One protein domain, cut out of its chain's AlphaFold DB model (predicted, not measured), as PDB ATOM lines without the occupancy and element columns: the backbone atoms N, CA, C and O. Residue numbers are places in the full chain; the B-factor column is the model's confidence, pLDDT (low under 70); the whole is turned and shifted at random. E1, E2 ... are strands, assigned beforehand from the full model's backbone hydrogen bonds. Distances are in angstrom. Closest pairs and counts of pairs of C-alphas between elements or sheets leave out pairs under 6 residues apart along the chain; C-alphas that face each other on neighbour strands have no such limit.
ATOM      1  N   PHE A   2      47.972  38.923 -43.195       93.75
ATOM      2  CA  PHE A   2      48.801  37.763 -42.867       93.75
ATOM      3  C   PHE A   2      50.088  37.856 -43.677       93.75
ATOM      4  O   PHE A   2      50.026  38.168 -44.865       93.75
ATOM      5  N   PHE A   3      51.224  37.600 -43.036       94.69
ATOM      6  CA  PHE A   3      52.541  37.648 -43.663       94.69
ATOM      7  C   PHE A   3      53.153  36.251 -43.649       94.69
ATOM      8  O   PHE A   3      53.184  35.606 -42.603       94.69
ATOM      9  N   THR A   4      53.619  35.789 -44.805       94.31
ATOM     10  CA  THR A   4      54.286  34.494 -44.999       94.31
ATOM     11  C   THR A   4      55.485  34.666 -45.934       94.31
ATOM     12  O   THR A   4      55.728  35.764 -46.440       94.31
ATOM     13  N   SER A   5      56.245  33.603 -46.183       94.06
ATOM     14  CA  SER A   5      57.295  33.583 -47.202       94.06
ATOM     15  C   SER A   5      57.207  32.327 -48.067       94.06
ATOM     16  O   SER A   5      56.687  31.295 -47.639       94.06
ATOM     17  N   ASN A   6      57.683  32.418 -49.310       92.44
ATOM     18  CA  ASN A   6      57.832  31.252 -50.181       92.44
ATOM     19  C   ASN A   6      59.148  30.497 -49.884       92.44
ATOM     20  O   ASN A   6      59.926  30.877 -49.009       92.44
ATOM     21  N   ALA A   7      59.429  29.436 -50.647       91.62
ATOM     22  CA  ALA A   7      60.643  28.628 -50.484       91.62
ATOM     23  C   ALA A   7      61.955  29.407 -50.721       91.62
ATOM     24  O   ALA A   7      63.014  28.981 -50.266       91.62
ATOM     25  N   GLN A   8      61.895  30.534 -51.432       91.50
ATOM     26  CA  GLN A   8      63.018  31.427 -51.715       91.50
ATOM     27  C   GLN A   8      63.193  32.505 -50.632       91.50
ATOM     28  O   GLN A   8      64.169  33.253 -50.662       91.50
ATOM     29  N   GLY A   9      62.275  32.578 -49.663       92.25
ATOM     30  CA  GLY A   9      62.262  33.603 -48.625       92.25
ATOM     31  C   GLY A   9      61.623  34.922 -49.060       92.25
ATOM     32  O   GLY A   9      61.660  35.873 -48.284       92.25
ATOM     33  N   ASP A  10      61.022  34.987 -50.251       96.12
ATOM     34  CA  ASP A  10      60.295  36.174 -50.702       96.12
ATOM     35  C   ASP A  10      59.022  36.354 -49.864       96.12
ATOM     36  O   ASP A  10      58.250  35.395 -49.703       96.12
ATOM     37  N   PRO A  11      58.753  37.566 -49.353       96.69
ATOM     38  CA  PRO A  11      57.605  37.801 -48.504       96.69
ATOM     39  C   PRO A  11      56.312  37.846 -49.322       96.69
ATOM     40  O   PRO A  11      56.240  38.393 -50.427       96.69
ATOM     41  N   THR A  12      55.263  37.278 -48.740       97.12
ATOM     42  CA  THR A  12      53.895  37.306 -49.250       97.12
ATOM     43  C   THR A  12      52.985  37.910 -48.196       97.12
ATOM     44  O   THR A  12      53.025  37.534 -47.026       97.12
ATOM     45  N   VAL A  13      52.134  38.837 -48.617       97.56
ATOM     46  CA  VAL A  13      51.097  39.443 -47.784       97.56
ATOM     47  C   VAL A  13      49.730  39.022 -48.306       97.56
ATOM     48  O   VAL A  13      49.473  39.062 -49.505       97.56
ATOM     49  N   THR A  14      48.853  38.597 -47.401       97.19
ATOM     50  CA  THR A  14      47.488  38.153 -47.708       97.19
ATOM     51  C   THR A  14      46.475  38.942 -46.884       97.19
ATOM     52  O   THR A  14      46.627  39.114 -45.666       97.19
ATOM     53  N   LEU A  15      45.410  39.414 -47.530       97.25
ATOM     54  CA  LEU A  15      44.268  40.025 -46.858       97.25
ATOM     55  C   LEU A  15      43.178  38.970 -46.667       97.25
ATOM     56  O   LEU A  15      42.454  38.631 -47.594       97.25
ATOM     57  N   PHE A  16      43.070  38.430 -45.456       92.19
ATOM     58  CA  PHE A  16      42.104  37.373 -45.176       92.19
ATOM     59  C   PHE A  16      40.671  37.919 -45.143       92.19
ATOM     60  O   PHE A  16      40.316  38.671 -44.233       92.19
ATOM     61  N   ASP A  17      39.842  37.519 -46.105       91.12
ATOM     62  CA  ASP A  17      38.417  37.870 -46.203       91.12
ATOM     63  C   ASP A  17      37.494  36.679 -45.866       91.12
ATOM     64  O   ASP A  17      36.291  36.856 -45.680       91.12
ATOM     65  N   GLY A  18      38.050  35.467 -45.717       85.19
ATOM     66  CA  GLY A  18      37.278  34.233 -45.530       85.19
ATOM     67  C   GLY A  18      36.721  33.642 -46.832       85.19
ATOM     68  O   GLY A  18      35.925  32.709 -46.778       85.19
ATOM     69  N   GLY A  19      37.145  34.170 -47.981       88.62
ATOM     70  CA  GLY A  19      36.762  33.746 -49.321       88.62
ATOM     71  C   GLY A  19      37.961  33.767 -50.267       88.62
ATOM     72  O   GLY A  19      38.721  32.801 -50.316       88.62
ATOM     73  N   SER A  20      38.108  34.848 -51.037       91.69
ATOM     74  CA  SER A  20      39.118  34.960 -52.098       91.69
ATOM     75  C   SER A  20      40.551  35.110 -51.579       91.69
ATOM     76  O   SER A  20      41.482  34.699 -52.266       91.69
ATOM     77  N   ASN A  21      40.712  35.647 -50.365       95.44
ATOM     78  CA  ASN A  21      41.978  35.887 -49.676       95.44
ATOM     79  C   ASN A  21      43.057  36.472 -50.610       95.44
ATOM     80  O   ASN A  21      44.082  35.822 -50.835       95.44
ATOM     81  N   PRO A  22      42.837  37.672 -51.184       97.50
ATOM     82  CA  PRO A  22      43.755  38.237 -52.158       97.50
ATOM     83  C   PRO A  22      45.142  38.423 -51.540       97.50
ATOM     84  O   PRO A  22      45.287  38.820 -50.376       97.50
ATOM     85  N   SER A  23      46.168  38.120 -52.330       97.88
ATOM     86  CA  SER A  23      47.553  38.084 -51.878       97.88
ATOM     87  C   SER A  23      48.510  38.697 -52.895       97.88
ATOM     88  O   SER A  23      48.221  38.790 -54.089       97.88
ATOM     89  N   PHE A  24      49.661  39.140 -52.398       98.00
ATOM     90  CA  PHE A  24      50.746  39.671 -53.207       98.00
ATOM     91  C   PHE A  24      52.094  39.166 -52.689       98.00
ATOM     92  O   PHE A  24      52.376  39.272 -51.494       98.00
ATOM     93  N   THR A  25      52.926  38.649 -53.594       97.88
ATOM     94  CA  THR A  25      54.289  38.170 -53.314       97.88
ATOM     95  C   THR A  25      55.312  39.100 -53.956       97.88
ATOM     96  O   THR A  25      55.226  39.395 -55.152       97.88
ATOM     97  N   LEU A  26      56.315  39.528 -53.186       96.88
ATOM     98  CA  LEU A  26      57.440  40.311 -53.699       96.88
ATOM     99  C   LEU A  26      58.494  39.355 -54.249       96.88
ATOM    100  O   LEU A  26      59.406  38.957 -53.543       96.88
ATOM    101  N   ASN A  27      58.355  38.958 -55.508       96.38
ATOM    102  CA  ASN A  27      59.253  37.966 -56.097       96.38
ATOM    103  C   ASN A  27      60.680  38.504 -56.289       96.38
ATOM    104  O   ASN A  27      60.869  39.597 -56.826       96.38
ATOM    105  N   GLY A  28      61.674  37.683 -55.942       94.88
ATOM    106  CA  GLY A  28      63.087  37.933 -56.223       94.88
ATOM    107  C   GLY A  28      63.761  38.958 -55.310       94.88
ATOM    108  O   GLY A  28      64.818  39.472 -55.677       94.88
ATOM    109  N   VAL A  29      63.174  39.267 -54.151       94.62
ATOM    110  CA  VAL A  29      63.754  40.210 -53.175       94.62
ATOM    111  C   VAL A  29      64.407  39.496 -51.989       94.62
ATOM    112  O   VAL A  29      65.277  40.071 -51.338       94.62
ATOM    113  N   GLY A  30      64.040  38.234 -51.741       92.44
ATOM    114  CA  GLY A  30      64.479  37.465 -50.584       92.44
ATOM    115  C   GLY A  30      63.964  38.041 -49.257       92.44
ATOM    116  O   GLY A  30      63.040  38.854 -49.233       92.44
ATOM    117  N   PRO A  31      64.548  37.628 -48.122       90.88
ATOM    118  CA  PRO A  31      64.169  38.160 -46.820       90.88
ATOM    119  C   PRO A  31      64.688  39.593 -46.635       90.88
ATOM    120  O   PRO A  31      65.870  39.873 -46.843       90.88
ATOM    121  N   GLY A  32      63.829  40.497 -46.164       93.12
ATOM    122  CA  GLY A  32      64.192  41.896 -45.953       93.12
ATOM    123  C   GLY A  32      63.115  42.710 -45.241       93.12
ATOM    124  O   GLY A  32      62.013  42.226 -44.974       93.12
ATOM    125  N   TYR A  33      63.453  43.960 -44.916       95.88
ATOM    126  CA  TYR A  33      62.463  44.941 -44.474       95.88
ATOM    127  C   TYR A  33      61.736  45.510 -45.686       95.88
ATOM    128  O   TYR A  33      62.378  45.952 -46.635       95.88
ATOM    129  N   HIS A  34      60.412  45.543 -45.594       96.88
ATOM    130  CA  HIS A  34      59.530  46.057 -46.631       96.88
ATOM    131  C   HIS A  34      58.448  46.932 -46.015       96.88
ATOM    132  O   HIS A  34      58.011  46.685 -44.884       96.88
ATOM    133  N   LEU A  35      58.017  47.947 -46.758       97.81
ATOM    134  CA  LEU A  35      56.929  48.819 -46.335       97.81
ATOM    135  C   LEU A  35      55.584  48.234 -46.776       97.81
ATOM    136  O   LEU A  35      55.345  48.057 -47.970       97.81
ATOM    137  N   TYR A  36      54.704  47.982 -45.806       98.25
ATOM    138  CA  TYR A  36      53.325  47.549 -46.027       98.25
ATOM    139  C   TYR A  36      52.367  48.558 -45.414       98.25
ATOM    140  O   TYR A  36      52.481  48.889 -44.232       98.25
ATOM    141  N   GLU A  37      51.390  48.993 -46.196       98.19
ATOM    142  CA  GLU A  37      50.400  49.972 -45.761       98.19
ATOM    143  C   GLU A  37      49.007  49.464 -46.115       98.19
ATOM    144  O   GLU A  37      48.762  49.018 -47.234       98.19
ATOM    145  N   LEU A  38      48.082  49.532 -45.158       97.81
ATOM    146  CA  LEU A  38      46.673  49.226 -45.377       97.81
ATOM    147  C   LEU A  38      45.871  50.494 -45.107       97.81
ATOM    148  O   LEU A  38      45.812  50.962 -43.970       97.81
ATOM    149  N   VAL A  39      45.269  51.048 -46.154       97.38
ATOM    150  CA  VAL A  39      44.573  52.335 -46.096       97.38
ATOM    151  C   VAL A  39      43.086  52.096 -46.280       97.38
ATOM    152  O   VAL A  39      42.668  51.592 -47.318       97.38
ATOM    153  N   PHE A  40      42.294  52.447 -45.269       96.06
ATOM    154  CA  PHE A  40      40.838  52.362 -45.322       96.06
ATOM    155  C   PHE A  40      40.239  53.636 -45.920       96.06
ATOM    156  O   PHE A  40      40.539  54.741 -45.465       96.06
ATOM    157  N   ASP A  41      39.358  53.467 -46.900       95.31
ATOM    158  CA  ASP A  41      38.547  54.528 -47.478       95.31
ATOM    159  C   ASP A  41      37.115  54.455 -46.911       95.31
ATOM    160  O   ASP A  41      36.352  53.540 -47.244       95.31
ATOM    161  N   PRO A  42      36.705  55.430 -46.077       93.00
ATOM    162  CA  PRO A  42      35.371  55.438 -45.489       93.00
ATOM    163  C   PRO A  42      34.257  55.687 -46.514       93.00
ATOM    164  O   PRO A  42      33.108  55.351 -46.233       93.00
ATOM    165  N   SER A  43      34.556  56.260 -47.686       93.38
ATOM    166  CA  SER A  43      33.544  56.546 -48.709       93.38
ATOM    167  C   SER A  43      33.077  55.282 -49.430       93.38
ATOM    168  O   SER A  43      31.888  55.125 -49.704       93.38
ATOM    169  N   THR A  44      34.000  54.349 -49.668       95.75
ATOM    170  CA  THR A  44      33.720  53.046 -50.281       95.75
ATOM    171  C   THR A  44      33.559  51.927 -49.257       95.75
ATOM    172  O   THR A  44      33.088  50.849 -49.608       95.75
ATOM    173  N   SER A  45      33.906  52.170 -47.987       94.75
ATOM    174  CA  SER A  45      33.951  51.151 -46.928       94.75
ATOM    175  C   SER A  45      34.854  49.962 -47.282       94.75
ATOM    176  O   SER A  45      34.577  48.823 -46.910       94.75
ATOM    177  N   THR A  46      35.945  50.228 -47.999       96.75
ATOM    178  CA  THR A  46      36.947  49.226 -48.375       96.75
ATOM    179  C   THR A  46      38.349  49.714 -48.032       96.75
ATOM    180  O   THR A  46      38.547  50.891 -47.735       96.75
ATOM    181  N   ALA A  47      39.333  48.818 -48.042       97.75
ATOM    182  CA  ALA A  47      40.734  49.189 -47.907       97.75
ATOM    183  C   ALA A  47      41.567  48.779 -49.126       97.75
ATOM    184  O   ALA A  47      41.260  47.798 -49.808       97.75
ATOM    185  N   SER A  48      42.660  49.506 -49.340       98.31
ATOM    186  CA  SER A  48      43.706  49.173 -50.306       98.31
ATOM    187  C   SER A  48      45.004  48.823 -49.582       98.31
ATOM    188  O   SER A  48      45.381  49.472 -48.602       98.31
ATOM    189  N   LEU A  49      45.686  47.788 -50.068       98.62
ATOM    190  CA  LEU A  49      47.027  47.396 -49.649       98.62
ATOM    191  C   LEU A  49      48.055  47.984 -50.610       98.62
ATOM    192  O   LEU A  49      48.013  47.727 -51.817       98.62
ATOM    193  N   PHE A  50      49.038  48.665 -50.040       98.69
ATOM    194  CA  PHE A  50      50.215  49.160 -50.731       98.69
ATOM    195  C   PHE A  50      51.442  48.403 -50.241       98.69
ATOM    196  O   PHE A  50      51.575  48.103 -49.051       98.69
ATOM    197  N   VAL A  51      52.336  48.099 -51.175       98.38
ATOM    198  CA  VAL A  51      53.651  47.546 -50.864       98.38
ATOM    199  C   VAL A  51      54.710  48.367 -51.574       98.38
ATOM    200  O   VAL A  51      54.645  48.526 -52.796       98.38
ATOM    201  N   GLU A  52      55.663  48.893 -50.803       97.81
ATOM    202  CA  GLU A  52      56.648  49.880 -51.264       97.81
ATOM    203  C   GLU A  52      55.973  51.119 -51.890       97.81
ATOM    204  O   GLU A  52      56.394  51.622 -52.931       97.81
ATOM    205  N   GLY A  53      54.858  51.567 -51.298       98.00
ATOM    206  CA  GLY A  53      54.054  52.697 -51.782       98.00
ATOM    207  C   GLY A  53      53.238  52.431 -53.057       98.00
ATOM    208  O   GLY A  53      52.543  53.326 -53.534       98.00
ATOM    209  N   ILE A  54      53.289  51.220 -53.627       98.38
ATOM    210  CA  ILE A  54      52.546  50.843 -54.840       98.38
ATOM    211  C   ILE A  54      51.305  50.040 -54.452       98.38
ATOM    212  O   ILE A  54      51.427  49.029 -53.761       98.38
ATOM    213  N   GLU A  55      50.124  50.435 -54.937       98.44
ATOM    214  CA  GLU A  55      48.880  49.686 -54.716       98.44
ATOM    215  C   GLU A  55      48.969  48.283 -55.339       98.44
ATOM    216  O   GLU A  55      49.293  48.129 -56.519       98.44
ATOM    217  N   ARG A  56      48.700  47.248 -54.536       98.38
ATOM    218  CA  ARG A  56      48.744  45.835 -54.958       98.38
ATOM    219  C   ARG A  56      47.384  45.159 -54.911       98.38
ATOM    220  O   ARG A  56      47.104  44.312 -55.752       98.38
ATOM    221  N   ILE A  57      46.566  45.513 -53.925       98.44
ATOM    222  CA  ILE A  57      45.210  44.990 -53.752       98.44
ATOM    223  C   ILE A  57      44.318  46.177 -53.419       98.44
ATOM    224  O   ILE A  57      44.651  46.951 -52.526       98.44
ATOM    225  N   SER A  58      43.187  46.295 -54.102       97.94
ATOM    226  CA  SER A  58      42.209  47.358 -53.886       97.94
ATOM    227  C   SER A  58      40.825  46.797 -53.597       97.94
ATOM    228  O   SER A  58      40.543  45.624 -53.860       97.94
ATOM    229  N   GLY A  59      39.965  47.636 -53.017       96.56
ATOM    230  CA  GLY A  59      38.566  47.290 -52.772       96.56
ATOM    231  C   GLY A  59      38.368  46.153 -51.767       96.56
ATOM    232  O   GLY A  59      37.347  45.471 -51.824       96.56
ATOM    233  N   TRP A  60      39.321  45.914 -50.858       97.50
ATOM    234  CA  TRP A  60      39.199  44.841 -49.873       97.50
ATOM    235  C   TRP A  60      38.106  45.187 -48.850       97.50
ATOM    236  O   TRP A  60      38.255  46.170 -48.118       97.50
ATOM    237  N   PRO A  61      37.022  44.396 -48.748       94.75
ATOM    238  CA  PRO A  61      35.869  44.732 -47.907       94.75
ATOM    239  C   PRO A  61      36.097  44.452 -46.414       94.75
ATOM    240  O   PRO A  61      35.215  44.691 -45.592       94.75
ATOM    241  N   GLY A  62      37.259  43.911 -46.045       93.12
ATOM    242  CA  GLY A  62      37.497  43.400 -44.704       93.12
ATOM    243  C   GLY A  62      36.872  42.025 -44.474       93.12
ATOM    244  O   GLY A  62      36.400  41.354 -45.391       93.12
ATOM    245  N   ARG A  63      36.875  41.598 -43.211       90.50
ATOM    246  CA  ARG A  63      36.194  40.386 -42.752       90.50
ATOM    247  C   ARG A  63      35.424  40.692 -41.481       90.50
ATOM    248  O   ARG A  63      35.993  41.209 -40.523       90.50
ATOM    249  N   ASN A  64      34.170  40.259 -41.435       85.88
ATOM    250  CA  ASN A  64      33.425  40.203 -40.185       85.88
ATOM    251  C   ASN A  64      34.027  39.118 -39.288       85.88
ATOM    252  O   ASN A  64      33.918  37.923 -39.567       85.88
ATOM    253  N   VAL A  65      34.681  39.544 -38.213       78.12
ATOM    254  CA  VAL A  65      35.167  38.664 -37.152       78.12
ATOM    255  C   VAL A  65      34.220  38.766 -35.967       78.12
ATOM    256  O   VAL A  65      34.119  39.802 -35.319       78.12
ATOM    257  N   SER A  66      33.512  37.676 -35.678       69.44
ATOM    258  CA  SER A  66      32.737  37.527 -34.448       69.44
ATOM    259  C   SER A  66      33.670  37.097 -33.315       69.44
ATOM    260  O   SER A  66      33.611  35.963 -32.842       69.44
ATOM    261  N   SER A  67      34.600  37.960 -32.916       63.19
ATOM    262  CA  SER A  67      35.333  37.735 -31.674       63.19
ATOM    263  C   SER A  67      34.458  38.222 -30.524       63.19
ATOM    264  O   SER A  67      34.008  39.361 -30.520       63.19
ATOM    265  N   GLY A  68      34.235  37.389 -29.505       66.31
ATOM    266  CA  GLY A  68      33.642  37.835 -28.230       66.31
ATOM    267  C   GLY A  68      34.515  38.851 -27.474       66.31
ATOM    268  O   GLY A  68      34.172  39.280 -26.377       66.31
ATOM    269  N   GLN A  69      35.655  39.218 -28.055       64.75
ATOM    270  CA  GLN A  69      36.564  40.269 -27.633       64.75
ATOM    271  C   GLN A  69      36.283  41.508 -28.495       64.75
ATOM    272  O   GLN A  69      36.139  41.383 -29.712       64.75
ATOM    273  N   GLY A  70      36.160  42.677 -27.854       75.19
ATOM    274  CA  GLY A  70      35.874  43.959 -28.514       75.19
ATOM    275  C   GLY A  70      36.945  44.384 -29.534       75.19
ATOM    276  O   GLY A  70      37.892  43.644 -29.773       75.19
ATOM    277  N   PRO A  71      36.828  45.568 -30.154       85.12
ATOM    278  CA  PRO A  71      37.768  45.995 -31.187       85.12
ATOM    279  C   PRO A  71      39.172  46.217 -30.605       85.12
ATOM    280  O   PRO A  71      39.341  46.958 -29.638       85.12
ATOM    281  N   TYR A  72      40.186  45.610 -31.219       88.50
ATOM    282  CA  TYR A  72      41.595  45.835 -30.900       88.50
ATOM    283  C   TYR A  72      42.442  45.861 -32.174       88.50
ATOM    284  O   TYR A  72      42.075  45.294 -33.203       88.50
ATOM    285  N   VAL A  73      43.596  46.520 -32.090       91.31
ATOM    286  CA  VAL A  73      44.649  46.471 -33.109       91.31
ATOM    287  C   VAL A  73      45.774  45.610 -32.554       91.31
ATOM    288  O   VAL A  73      46.179  45.796 -31.407       91.31
ATOM    289  N   PHE A  74      46.264  44.660 -33.347       91.50
ATOM    290  CA  PHE A  74      47.369  43.791 -32.956       91.50
ATOM    291  C   PHE A  74      48.342  43.579 -34.114       91.50
ATOM    292  O   PHE A  74      47.967  43.651 -35.286       91.50
ATOM    293  N   TRP A  75      49.588  43.281 -33.757       93.31
ATOM    294  CA  TRP A  75      50.674  42.926 -34.667       93.31
ATOM    295  C   TRP A  75      51.516  41.837 -33.996       93.31
ATOM    296  O   TRP A  75      51.586  41.794 -32.767       93.31
ATOM    297  N   GLY A  76      52.159  40.974 -34.778       92.31
ATOM    298  CA  GLY A  76      52.933  39.841 -34.265       92.31
ATOM    299  C   GLY A  76      52.413  38.493 -34.756       92.31
ATOM    300  O   GLY A  76      51.620  38.428 -35.696       92.31
ATOM    301  N   SER A  77      52.878  37.418 -34.116       89.12
ATOM    302  CA  SER A  77      52.327  36.081 -34.336       89.12
ATOM    303  C   SER A  77      50.982  35.959 -33.621       89.12
ATOM    304  O   SER A  77      50.884  36.254 -32.431       89.12
ATOM    305  N   GLY A  78      49.949  35.557 -34.358       85.25
ATOM    306  CA  GLY A  78      48.586  35.388 -33.849       85.25
ATOM    307  C   GLY A  78      48.022  33.991 -34.094       85.25
ATOM    308  O   GLY A  78      46.804  33.847 -34.174       85.25
ATOM    309  N   GLN A  79      48.883  32.993 -34.314       84.75
ATOM    310  CA  GLN A  79      48.507  31.594 -34.523       84.75
ATOM    311  C   GLN A  79      49.319  30.702 -33.584       84.75
ATOM    312  O   GLN A  79      50.536  30.848 -33.491       84.75
ATOM    313  N   ASP A  80      48.639  29.768 -32.923       86.69
ATOM    314  CA  ASP A  80      49.259  28.844 -31.964       86.69
ATOM    315  C   ASP A  80      49.747  27.545 -32.630       86.69
ATOM    316  O   ASP A  80      50.482  26.763 -32.030       86.69
ATOM    317  N   ASN A  81      49.312  27.288 -33.867       89.75
ATOM    318  CA  ASN A  81      49.567  26.063 -34.626       89.75
ATOM    319  C   ASN A  81      50.556  26.249 -35.789       89.75
ATOM    320  O   ASN A  81      50.708  25.330 -36.592       89.75
ATOM    321  N   ASP A  82      51.201  27.410 -35.891       86.88
ATOM    322  CA  ASP A  82      52.177  27.720 -36.935       86.88
ATOM    323  C   ASP A  82      53.392  28.450 -36.341       86.88
ATOM    324  O   ASP A  82      53.337  29.004 -35.240       86.88
ATOM    325  N   THR A  83      54.507  28.444 -37.065       86.19
ATOM    326  CA  THR A  83      55.746  29.122 -36.679       86.19
ATOM    327  C   THR A  83      56.047  30.262 -37.637       86.19
ATOM    328  O   THR A  83      56.107  30.064 -38.847       86.19
ATOM    329  N   GLY A  84      56.326  31.446 -37.099       86.06
ATOM    330  CA  GLY A  84      56.781  32.585 -37.887       86.06
ATOM    331  C   GLY A  84      57.536  33.588 -37.025       86.06
ATOM    332  O   GLY A  84      57.102  33.918 -35.921       86.06
ATOM    333  N   GLU A  85      58.663  34.082 -37.535       88.69
ATOM    334  CA  GLU A  85      59.394  35.213 -36.959       88.69
ATOM    335  C   GLU A  85      59.314  36.391 -37.932       88.69
ATOM    336  O   GLU A  85      59.586  36.253 -39.124       88.69
ATOM    337  N   GLY A  86      58.962  37.562 -37.409       89.81
ATOM    338  CA  GLY A  86      59.024  38.828 -38.125       89.81
ATOM    339  C   GLY A  86      59.682  39.877 -37.241       89.81
ATOM    340  O   GLY A  86      59.434  39.923 -36.035       89.81
ATOM    341  N   ARG A  87      60.529  40.720 -37.835       94.62
ATOM    342  CA  ARG A  87      61.173  41.840 -37.140       94.62
ATOM    343  C   ARG A  87      60.530  43.141 -37.578       94.62
ATOM    344  O   ARG A  87      60.326  43.364 -38.767       94.62
ATOM    345  N   TYR A  88      60.234  44.001 -36.611       95.81
ATOM    346  CA  TYR A  88      59.584  45.283 -36.852       95.81
ATOM    347  C   TYR A  88      60.589  46.409 -36.650       95.81
ATOM    348  O   TYR A  88      61.118  46.575 -35.556       95.81
ATOM    349  N   ASN A  89      60.826  47.191 -37.703       97.44
ATOM    350  CA  ASN A  89      61.538  48.464 -37.583       97.44
ATOM    351  C   ASN A  89      60.574  49.610 -37.223       97.44
ATOM    352  O   ASN A  89      60.932  50.528 -36.494       97.44
ATOM    353  N   LEU A  90      59.334  49.540 -37.719       96.81
ATOM    354  CA  LEU A  90      58.283  50.527 -37.490       96.81
ATOM    355  C   LEU A  90      56.913  49.847 -37.509       96.81
ATOM    356  O   LEU A  90      56.649  48.999 -38.360       96.81
ATOM    357  N   VAL A  91      56.038  50.264 -36.598       97.06
ATOM    358  CA  VAL A  91      54.606  49.957 -36.625       97.06
ATOM    359  C   VAL A  91      53.853  51.243 -36.319       97.06
ATOM    360  O   VAL A  91      54.193  51.963 -35.380       97.06
ATOM    361  N   THR A  92      52.846  51.569 -37.122       96.62
ATOM    362  CA  THR A  92      52.024  52.767 -36.929       96.62
ATOM    363  C   THR A  92      50.569  52.440 -37.218       96.62
ATOM    364  O   THR A  92      50.255  51.703 -38.148       96.62
ATOM    365  N   PHE A  93      49.682  52.995 -36.398       95.81
ATOM    366  CA  PHE A  93      48.244  52.967 -36.600       95.81
ATOM    367  C   PHE A  93      47.716  54.379 -36.372       95.81
ATOM    368  O   PHE A  93      48.001  54.989 -35.342       95.81
ATOM    369  N   SER A  94      46.971  54.900 -37.338       94.69
ATOM    370  CA  SER A  94      46.364  56.223 -37.271       94.69
ATOM    371  C   SER A  94      44.891  56.139 -37.643       94.69
ATOM    372  O   SER A  94      44.473  55.325 -38.464       94.69
ATOM    373  N   VAL A  95      44.095  57.003 -37.017       91.25
ATOM    374  CA  VAL A  95      42.689  57.197 -37.358       91.25
ATOM    375  C   VAL A  95      42.550  58.631 -37.832       91.25
ATOM    376  O   VAL A  95      42.723  59.565 -37.051       91.25
ATOM    377  N   ASN A  96      42.249  58.804 -39.115       83.25
ATOM    378  CA  ASN A  96      41.940  60.117 -39.659       83.25
ATOM    379  C   ASN A  96      40.517  60.476 -39.231       83.25
ATOM    380  O   ASN A  96      39.546  59.937 -39.759       83.25
ATOM    381  N   THR A  97      40.379  61.362 -38.250       75.31
ATOM    382  CA  THR A  97      39.079  61.951 -37.945       75.31
ATOM    383  C   THR A  97      38.736  62.949 -39.045       75.31
ATOM    384  O   THR A  97      39.541  63.813 -39.397       75.31
ATOM    385  N   ALA A  98      37.539  62.826 -39.622       61.22
ATOM    386  CA  ALA A  98      37.013  63.878 -40.482       61.22
ATOM    387  C   ALA A  98      37.013  65.206 -39.696       61.22
ATOM    388  O   ALA A  98      36.753  65.188 -38.486       61.22
ATOM    389  N   PRO A  99      37.299  66.354 -40.338       59.34
ATOM    390  CA  PRO A  99      37.163  67.640 -39.672       59.34
ATOM    391  C   PRO A  99      35.737  67.763 -39.129       59.34
ATOM    392  O   PRO A  99      34.773  67.507 -39.853       59.34
TER     393      PRO A  99
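This is residues 2 to 99 of the 129 residues of the protein "PEP-CTERM sorting domain-containing protein" of Nitrospirae bacterium (UniProt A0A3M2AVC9). Little of this model is regular structure: two small three-stranded antiparallel sheets, E4-E5-E6 and E1-E2-E3, meet at the edges E6 and E3, and a long unnamed stretch, residues 61 to 99, loops away, sticking out at residues 66 to 72. The 98 printed residues hold six strands, E1 to E6 in chain order, and no named helix; the class is all strand, with 30 residues in named elements. The whole is compact, radius of gyration of the C-alphas 14.5 A, spanning 43 by 32 by 29 A.

E4 is residues 36 to 41, E5 46 to 51, 17.0 A long, and E6 54 to 60. E1, residues 2 to 5, begins at C-alpha 2 (48.801, 37.763, -42.867); E2 is 11 to 14, E3 23 to 25. E6 ends at C-alpha 60 (39.199, 44.841, -49.873).

Each sheet is a meander, each strand the antiparallel neighbour of the one before. N 39 and O 48 are 2.9 A apart, N 51 and O 54 2.9 A, N 4 and O 12 2.9 A, N 13 and O 24 2.9 A, each within hydrogen-bond range. The closest C-alphas of E3 and E6, Phe 24 and Arg 56, are 6.7 A apart.

The printed part has no cut and no long link between strands. The farthest C-alphas, Ala 7 and Pro 99, are 46.8 A apart. pLDDT is under 70 at residues 66 to 69 and 98 to 99.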